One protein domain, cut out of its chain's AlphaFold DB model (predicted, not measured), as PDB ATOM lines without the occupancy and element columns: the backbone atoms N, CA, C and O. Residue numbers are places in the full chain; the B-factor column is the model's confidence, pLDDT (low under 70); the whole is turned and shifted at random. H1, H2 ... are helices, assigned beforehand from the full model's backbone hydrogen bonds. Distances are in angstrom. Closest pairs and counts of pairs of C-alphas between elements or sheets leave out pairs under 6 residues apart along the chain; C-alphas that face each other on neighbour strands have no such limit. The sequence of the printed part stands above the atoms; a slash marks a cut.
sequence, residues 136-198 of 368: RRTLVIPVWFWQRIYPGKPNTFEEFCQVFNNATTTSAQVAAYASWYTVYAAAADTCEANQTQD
ATOM      1  N   ARG A 136     123.120 177.748 211.633       60.69
ATOM      2  CA  ARG A 136     123.621 179.072 212.040       60.69
ATOM      3  C   ARG A 136     124.894 179.487 211.312       60.69
ATOM      4  O   ARG A 136     125.144 180.684 211.209       60.69
ATOM      5  N   ARG A 137     125.682 178.535 210.799       62.66
ATOM      6  CA  ARG A 137     126.852 178.840 209.967       62.66
ATOM      7  C   ARG A 137     126.461 179.492 208.639       62.66
ATOM      8  O   ARG A 137     127.170 180.379 208.173       62.66
ATOM      9  N   THR A 138     125.312 179.128 208.079       71.06
ATOM     10  CA  THR A 138     124.778 179.754 206.864       71.06
ATOM     11  C   THR A 138     124.425 181.219 207.115       71.06
ATOM     12  O   THR A 138     124.599 182.050 206.235       71.06
ATOM     13  N   LEU A 139     124.026 181.563 208.346       78.12
ATOM     14  CA  LEU A 139     123.563 182.895 208.761       78.12
ATOM     15  C   LEU A 139     124.682 183.930 208.979       78.12
ATOM     16  O   LEU A 139     124.383 185.077 209.312       78.12
ATOM     17  N   VAL A 140     125.955 183.548 208.820       81.50
ATOM     18  CA  VAL A 140     127.090 184.496 208.825       81.50
ATOM     19  C   VAL A 140     127.655 184.769 207.437       81.50
ATOM     20  O   VAL A 140     128.481 185.666 207.284       81.50
ATOM     21  N   ILE A 141     127.202 184.034 206.417       82.62
ATOM     22  CA  ILE A 141     127.724 184.138 205.053       82.62
ATOM     23  C   ILE A 141     127.661 185.563 204.469       82.62
ATOM     24  O   ILE A 141     128.664 185.993 203.896       82.62
ATOM     25  N   PRO A 142     126.581 186.343 204.671       86.50
ATOM     26  CA  PRO A 142     126.491 187.718 204.172       86.50
ATOM     27  C   PRO A 142     127.650 188.649 204.573       86.50
ATOM     28  O   PRO A 142     127.978 189.574 203.836       86.50
ATOM     29  N   VAL A 143     128.330 188.390 205.697       86.12
ATOM     30  CA  VAL A 143     129.500 189.175 206.144       86.12
ATOM     31  C   VAL A 143     130.686 189.037 205.180       86.12
ATOM     32  O   VAL A 143     131.464 189.977 205.013       86.12
ATOM     33  N   TRP A 144     130.833 187.884 204.520       83.00
ATOM     34  CA  TRP A 144     131.887 187.659 203.523       83.00
ATOM     35  C   TRP A 144     131.611 188.385 202.212       83.00
ATOM     36  O   TRP A 144     132.549 188.804 201.541       83.00
ATOM     37  N   PHE A 145     130.341 188.571 201.859       87.44
ATOM     38  CA  PHE A 145     129.966 189.409 200.725       87.44
ATOM     39  C   PHE A 145     130.195 190.883 201.043       87.44
ATOM     40  O   PHE A 145     130.814 191.579 200.244       87.44
ATOM     41  N   TRP A 146     129.802 191.330 202.242       90.38
ATOM     42  CA  TRP A 146     130.058 192.697 202.698       90.38
ATOM     43  C   TRP A 146     131.551 193.021 202.636       90.38
ATOM     44  O   TRP A 146     131.938 193.960 201.952       90.38
ATOM     45  N   GLN A 147     132.425 192.236 203.271       88.38
ATOM     46  CA  GLN A 147     133.858 192.569 203.281       88.38
ATOM     47  C   GLN A 147     134.502 192.597 201.877       88.38
ATOM     48  O   GLN A 147     135.569 193.174 201.722       88.38
ATOM     49  N   ARG A 148     133.890 191.953 200.872       85.19
ATOM     50  CA  ARG A 148     134.411 191.825 199.500       85.19
ATOM     51  C   ARG A 148     133.838 192.858 198.527       85.19
ATOM     52  O   ARG A 148     133.958 192.688 197.315       85.19
ATOM     53  N   ILE A 149     133.209 193.915 199.026       89.31
ATOM     54  CA  ILE A 149     132.798 195.044 198.190       89.31
ATOM     55  C   ILE A 149     134.059 195.802 197.763       89.31
ATOM     56  O   ILE A 149     134.792 196.287 198.620       89.31
ATOM     57  N   TYR A 150     134.290 195.931 196.454       84.19
ATOM     58  CA  TYR A 150     135.431 196.657 195.885       84.19
ATOM     59  C   TYR A 150     134.985 197.697 194.852       84.19
ATOM     60  O   TYR A 150     134.015 197.456 194.125       84.19
ATOM     61  N   PRO A 151     135.713 198.819 194.715       85.69
ATOM     62  CA  PRO A 151     135.443 199.797 193.669       85.69
ATOM     63  C   PRO A 151     135.478 199.174 192.267       85.69
ATOM     64  O   PRO A 151     136.403 198.443 191.914       85.69
ATOM     65  N   GLY A 152     134.461 199.465 191.453       84.19
ATOM     66  CA  GLY A 152     134.380 199.004 190.061       84.19
ATOM     67  C   GLY A 152     134.211 197.490 189.879       84.19
ATOM     68  O   GLY A 152     134.393 196.987 188.770       84.19
ATOM     69  N   LYS A 153     133.874 196.747 190.941       83.06
ATOM     70  CA  LYS A 153     133.497 195.329 190.878       83.06
ATOM     71  C   LYS A 153     132.006 195.157 191.197       83.06
ATOM     72  O   LYS A 153     131.457 195.985 191.922       83.06
ATOM     73  N   PRO A 154     131.349 194.096 190.686       84.69
ATOM     74  CA  PRO A 154     129.970 193.789 191.051       84.69
ATOM     75  C   PRO A 154     129.788 193.702 192.567       84.69
ATOM     76  O   PRO A 154     130.549 193.024 193.266       84.69
ATOM     77  N   ASN A 155     128.771 194.396 193.070       87.38
ATOM     78  CA  ASN A 155     128.458 194.435 194.488       87.38
ATOM     79  C   ASN A 155     127.572 193.240 194.865       87.38
ATOM     80  O   ASN A 155     126.358 193.354 195.020       87.38
ATOM     81  N   THR A 156     128.206 192.085 195.043       85.12
ATOM     82  CA  THR A 156     127.531 190.836 195.447       85.12
ATOM     83  C   THR A 156     126.760 190.953 196.769       85.12
ATOM     84  O   THR A 156     125.789 190.233 196.996       85.12
ATOM     85  N   PHE A 157     127.151 191.877 197.652       90.56
ATOM     86  CA  PHE A 157     126.404 192.147 198.878       90.56
ATOM     87  C   PHE A 157     125.098 192.904 198.614       90.56
ATOM     88  O   PHE A 157     124.082 192.640 199.251       90.56
ATOM     89  N   GLU A 158     125.102 193.834 197.665       90.19
ATOM     90  CA  GLU A 158     123.896 194.543 197.245       90.19
ATOM     91  C   GLU A 158     122.931 193.625 196.497       90.19
ATOM     92  O   GLU A 158     121.738 193.659 196.780       90.19
ATOM     93  N   GLU A 159     123.437 192.730 195.646       89.31
ATOM     94  CA  GLU A 159     122.640 191.653 195.037       89.31
ATOM     95  C   GLU A 159     121.961 190.788 196.111       89.31
ATOM     96  O   GLU A 159     120.767 190.501 196.025       89.31
ATOM     97  N   PHE A 160     122.690 190.432 197.176       90.56
ATOM     98  CA  PHE A 160     122.108 189.767 198.342       90.56
ATOM     99  C   PHE A 160     121.030 190.628 199.022       90.56
ATOM    100  O   PHE A 160     119.969 190.113 199.357       90.56
ATOM    101  N   CYS A 161     121.245 191.931 199.217       90.62
ATOM    102  CA  CYS A 161     120.235 192.806 199.824       90.62
ATOM    103  C   CYS A 161     118.953 192.893 198.979       90.62
ATOM    104  O   CYS A 161     117.852 192.929 199.531       90.62
ATOM    105  N   GLN A 162     119.078 192.872 197.650       93.25
ATOM    106  CA  GLN A 162     117.946 192.984 196.729       93.25
ATOM    107  C   GLN A 162     116.950 191.823 196.846       93.25
ATOM    108  O   GLN A 162     115.767 192.015 196.557       93.25
ATOM    109  N   VAL A 163     117.369 190.650 197.343       92.75
ATOM    110  CA  VAL A 163     116.457 189.507 197.552       92.75
ATOM    111  C   VAL A 163     115.345 189.827 198.557       92.75
ATOM    112  O   VAL A 163     114.289 189.198 198.540       92.75
ATOM    113  N   PHE A 164     115.551 190.837 199.408       93.12
ATOM    114  CA  PHE A 164     114.586 191.268 200.414       93.12
ATOM    115  C   PHE A 164     113.673 192.409 199.965       93.12
ATOM    116  O   PHE A 164     112.753 192.746 200.708       93.12
ATOM    117  N   ASN A 165     113.871 192.993 198.776       93.81
ATOM    118  CA  ASN A 165     113.143 194.195 198.343       93.81
ATOM    119  C   ASN A 165     111.613 194.030 198.388       93.81
ATOM    120  O   ASN A 165     110.897 194.977 198.704       93.81
ATOM    121  N   ASN A 166     111.120 192.814 198.136       92.50
ATOM    122  CA  ASN A 166     109.690 192.494 198.140       92.50
ATOM    123  C   ASN A 166     109.225 191.781 199.429       92.50
ATOM    124  O   ASN A 166     108.064 191.395 199.546       92.50
ATOM    125  N   ALA A 167     110.117 191.585 200.405       91.94
ATOM    126  CA  ALA A 167     109.863 190.809 201.614       91.94
ATOM    127  C   ALA A 167     109.489 191.714 202.803       91.94
ATOM    128  O   ALA A 167     110.328 192.099 203.621       91.94
ATOM    129  N   THR A 168     108.200 192.038 202.924       92.19
ATOM    130  CA  THR A 168     107.681 192.961 203.954       92.19
ATOM    131  C   THR A 168     107.316 192.293 205.282       92.19
ATOM    132  O   THR A 168     107.153 192.977 206.291       92.19
ATOM    133  N   THR A 169     107.202 190.963 205.315       89.38
ATOM    134  CA  THR A 169     106.890 190.186 206.526       89.38
ATOM    135  C   THR A 169     108.076 189.323 206.938       89.38
ATOM    136  O   THR A 169     108.869 188.904 206.097       89.38
ATOM    137  N   THR A 170     108.180 188.979 208.225       82.19
ATOM    138  CA  THR A 170     109.245 188.089 208.722       82.19
ATOM    139  C   THR A 170     109.253 186.740 208.002       82.19
ATOM    140  O   THR A 170     110.316 186.245 207.647       82.19
ATOM    141  N   SER A 171     108.078 186.164 207.721       81.19
ATOM    142  CA  SER A 171     107.983 184.903 206.974       81.19
ATOM    143  C   SER A 171     108.514 185.045 205.547       81.19
ATOM    144  O   SER A 171     109.250 184.178 205.085       81.19
ATOM    145  N   ALA A 172     108.185 186.144 204.859       86.31
ATOM    146  CA  ALA A 172     108.693 186.409 203.516       86.31
ATOM    147  C   ALA A 172     110.211 186.647 203.516       86.31
ATOM    148  O   ALA A 172     110.899 186.194 202.611       86.31
ATOM    149  N   GLN A 173     110.748 187.307 204.546       87.19
ATOM    150  CA  GLN A 173     112.189 187.541 204.691       87.19
ATOM    151  C   GLN A 173     112.952 186.233 204.919       87.19
ATOM    152  O   GLN A 173     113.988 186.006 204.300       87.19
ATOM    153  N   VAL A 174     112.425 185.350 205.772       84.31
ATOM    154  CA  VAL A 174     113.007 184.017 205.992       84.31
ATOM    155  C   VAL A 174     112.974 183.196 204.704       84.31
ATOM    156  O   VAL A 174     113.989 182.602 204.346       84.31
ATOM    157  N   ALA A 175     111.852 183.210 203.977       84.75
ATOM    158  CA  ALA A 175     111.734 182.525 202.692       84.75
ATOM    159  C   ALA A 175     112.728 183.075 201.654       84.75
ATOM    160  O   ALA A 175     113.442 182.295 201.031       84.75
ATOM    161  N   ALA A 176     112.843 184.401 201.528       90.56
ATOM    162  CA  ALA A 176     113.787 185.045 200.615       90.56
ATOM    163  C   ALA A 176     115.241 184.648 200.914       90.56
ATOM    164  O   ALA A 176     115.982 184.274 200.003       90.56
ATOM    165  N   TYR A 177     115.632 184.653 202.193       87.94
ATOM    166  CA  TYR A 177     116.962 184.207 202.601       87.94
ATOM    167  C   TYR A 177     117.198 182.728 202.276       87.94
ATOM    168  O   TYR A 177     118.243 182.382 201.732       87.94
ATOM    169  N   ALA A 178     116.239 181.855 202.593       83.69
ATOM    170  CA  ALA A 178     116.346 180.420 202.337       83.69
ATOM    171  C   ALA A 178     116.462 180.107 200.836       83.69
ATOM    172  O   ALA A 178     117.292 179.285 200.439       83.69
ATOM    173  N   SER A 179     115.689 180.802 199.995       87.44
ATOM    174  CA  SER A 179     115.770 180.680 198.538       87.44
ATOM    175  C   SER A 179     117.132 181.123 198.009       87.44
ATOM    176  O   SER A 179     117.767 180.377 197.267       87.44
ATOM    177  N   TRP A 180     117.619 182.295 198.428       88.56
ATOM    178  CA  TRP A 180     118.946 182.773 198.036       88.56
ATOM    179  C   TRP A 180     120.055 181.818 198.494       88.56
ATOM    180  O   TRP A 180     120.941 181.469 197.712       88.56
ATOM    181  N   TYR A 181     119.987 181.344 199.742       85.25
ATOM    182  CA  TYR A 181     121.016 180.476 200.301       85.25
ATOM    183  C   TYR A 181     121.077 179.121 199.596       85.25
ATOM    184  O   TYR A 181     122.169 178.620 199.367       85.25
ATOM    185  N   THR A 182     119.933 178.554 199.203       80.94
ATOM    186  CA  THR A 182     119.885 177.305 198.424       80.94
ATOM    187  C   THR A 182     120.679 177.428 197.121       80.94
ATOM    188  O   THR A 182     121.470 176.547 196.793       80.94
ATOM    189  N   VAL A 183     120.519 178.547 196.404       82.69
ATOM    190  CA  VAL A 183     121.257 178.811 195.158       82.69
ATOM    191  C   VAL A 183     122.748 178.988 195.434       82.69
ATOM    192  O   VAL A 183     123.578 178.379 194.760       82.69
ATOM    193  N   TYR A 184     123.096 179.785 196.447       83.06
ATOM    194  CA  TYR A 184     124.488 179.990 196.843       83.06
ATOM    195  C   TYR A 184     125.173 178.677 197.245       83.06
ATOM    196  O   TYR A 184     126.271 178.388 196.776       83.06
ATOM    197  N   ALA A 185     124.523 177.877 198.090       77.88
ATOM    198  CA  ALA A 185     125.050 176.625 198.614       77.88
ATOM    199  C   ALA A 185     125.344 175.610 197.501       77.88
ATOM    200  O   ALA A 185     126.393 174.964 197.536       77.88
ATOM    201  N   ALA A 186     124.453 175.522 196.507       75.06
ATOM    202  CA  ALA A 186     124.642 174.685 195.327       75.06
ATOM    203  C   ALA A 186     125.803 175.178 194.446       75.06
ATOM    204  O   ALA A 186     126.606 174.379 193.980       75.06
ATOM    205  N   ALA A 187     125.923 176.493 194.241       75.38
ATOM    206  CA  ALA A 187     126.982 177.070 193.410       75.38
ATOM    207  C   ALA A 187     128.374 177.000 194.060       75.38
ATOM    208  O   ALA A 187     129.380 176.905 193.361       75.38
ATOM    209  N   ALA A 188     128.441 177.079 195.387       70.56
ATOM    210  CA  ALA A 188     129.689 177.081 196.141       70.56
ATOM    211  C   ALA A 188     130.162 175.674 196.557       70.56
ATOM    212  O   ALA A 188     131.096 175.587 197.351       70.56
ATOM    213  N   ASP A 189     129.523 174.610 196.044       67.00
ATOM    214  CA  ASP A 189     129.818 173.200 196.362       67.00
ATOM    215  C   ASP A 189     129.955 172.969 197.878       67.00
ATOM    216  O   ASP A 189     130.888 172.354 198.386       67.00
ATOM    217  N   THR A 190     129.047 173.599 198.632       69.69
ATOM    218  CA  THR A 190     129.181 173.693 200.096       69.69
ATOM    219  C   THR A 190     128.881 172.386 200.815       69.69
ATOM    220  O   THR A 190     129.307 172.233 201.959       69.69
ATOM    221  N   CYS A 191     128.174 171.470 200.153       71.06
ATOM    222  CA  CYS A 191     127.778 170.166 200.668       71.06
ATOM    223  C   CYS A 191     128.065 169.095 199.622       71.06
ATOM    224  O   CYS A 191     127.765 169.286 198.446       71.06
ATOM    225  N   GLU A 192     128.543 167.934 200.060       69.81
ATOM    226  CA  GLU A 192     128.644 166.773 199.177       69.81
ATOM    227  C   GLU A 192     127.243 166.224 198.853       69.81
ATOM    228  O   GLU A 192     126.335 166.277 199.684       69.81
ATOM    229  N   ALA A 193     127.069 165.635 197.664       68.00
ATOM    230  CA  ALA A 193     125.762 165.199 197.150       68.00
ATOM    231  C   ALA A 193     124.986 164.216 198.058       68.00
ATOM    232  O   ALA A 193     123.767 164.127 197.949       68.00
ATOM    233  N   ASN A 194     125.677 163.497 198.951       70.56
ATOM    234  CA  ASN A 194     125.088 162.494 199.846       70.56
ATOM    235  C   ASN A 194     125.028 162.934 201.323       70.56
ATOM    236  O   ASN A 194     124.709 162.115 202.181       70.56
ATOM    237  N   GLN A 195     125.361 164.189 201.639       71.12
ATOM    238  CA  GLN A 195     125.297 164.708 203.008       71.12
ATOM    239  C   GLN A 195     123.892 165.211 203.346       71.12
ATOM    240  O   GLN A 195     123.229 165.851 202.527       71.12
ATOM    241  N   THR A 196     123.439 164.969 204.578       72.81
ATOM    242  CA  THR A 196     122.232 165.634 205.082       72.81
ATOM    243  C   THR A 196     122.500 167.125 205.324       72.81
ATOM    244  O   THR A 196     123.646 167.572 205.415       72.81
ATOM    245  N   GLN A 197     121.441 167.932 205.468       70.75
ATOM    246  CA  GLN A 197     121.600 169.348 205.835       70.75
ATOM    247  C   GLN A 197     122.321 169.521 207.177       70.75
ATOM    248  O   GLN A 197     123.076 170.480 207.342       70.75
ATOM    249  N   ASP A 198     122.111 168.601 208.118       69.19
ATOM    250  CA  ASP A 198     122.772 168.622 209.419       69.19
ATOM    251  C   ASP A 198     124.240 168.196 209.315       69.19
ATOM    252  O   ASP A 198     125.086 168.806 209.971       69.19
TER     253      ASP A 198
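This is residues 136 to 198 of the 368 residues of the protein "Serine carboxypeptidase S28-domain-containing protein" of Jimgerdemannia flammicorona (UniProt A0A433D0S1). The long helix H3 and the shorter H2 make two loosely set legs, H2 folding back beside H3, with the small H1 packed on H2 and a tail, residues 186 to 198, sticking out, of which 186 to 187 belong to H3. The 63 printed residues hold three named helices, H1, H2, H3 in that order, and no named strand; the class is all helix, with 31 residues, under half, in named elements. The whole is only just loose, close to compact, with a radius of gyration of the C-alphas of 13.1 A and spans of 39 by 29 by 17 A.

Start at H3, residues 170 to 187. Look from Trp 180 to Phe 160 of H2, residues 156 to 162: these closest C-alphas are 7.7 A apart, and the helices are close but not clearly touching, at a shallow tilt of 31 degrees, opposite ways. H2 touches H1, residues 142 to 147, at a steep tilt of 48 degrees, opposite ways; their closest C-alphas, Phe 145 and Phe 157, are 4.9 A apart. H1 and H3 are apart. In H1, H2 and H3 every O i to N i+4 pair is within hydrogen-bond range.

Find C-alpha 170 at (109.245, 188.089, 208.722); from there H3 runs 25.9 A to C-alpha 187 at (126.982, 177.070, 193.410). H2 measures 9.9 A and H1 8.9 A; H1 begins at C-alpha 142, (126.491, 187.718, 204.172).

The C-alphas farthest apart, Pro 151 and Asn 194, are 39.2 A apart. The printed part has no cut, and both links are short. Confidence is under 70 at residues 136 to 137, 189 to 190, 192 to 193 and 198.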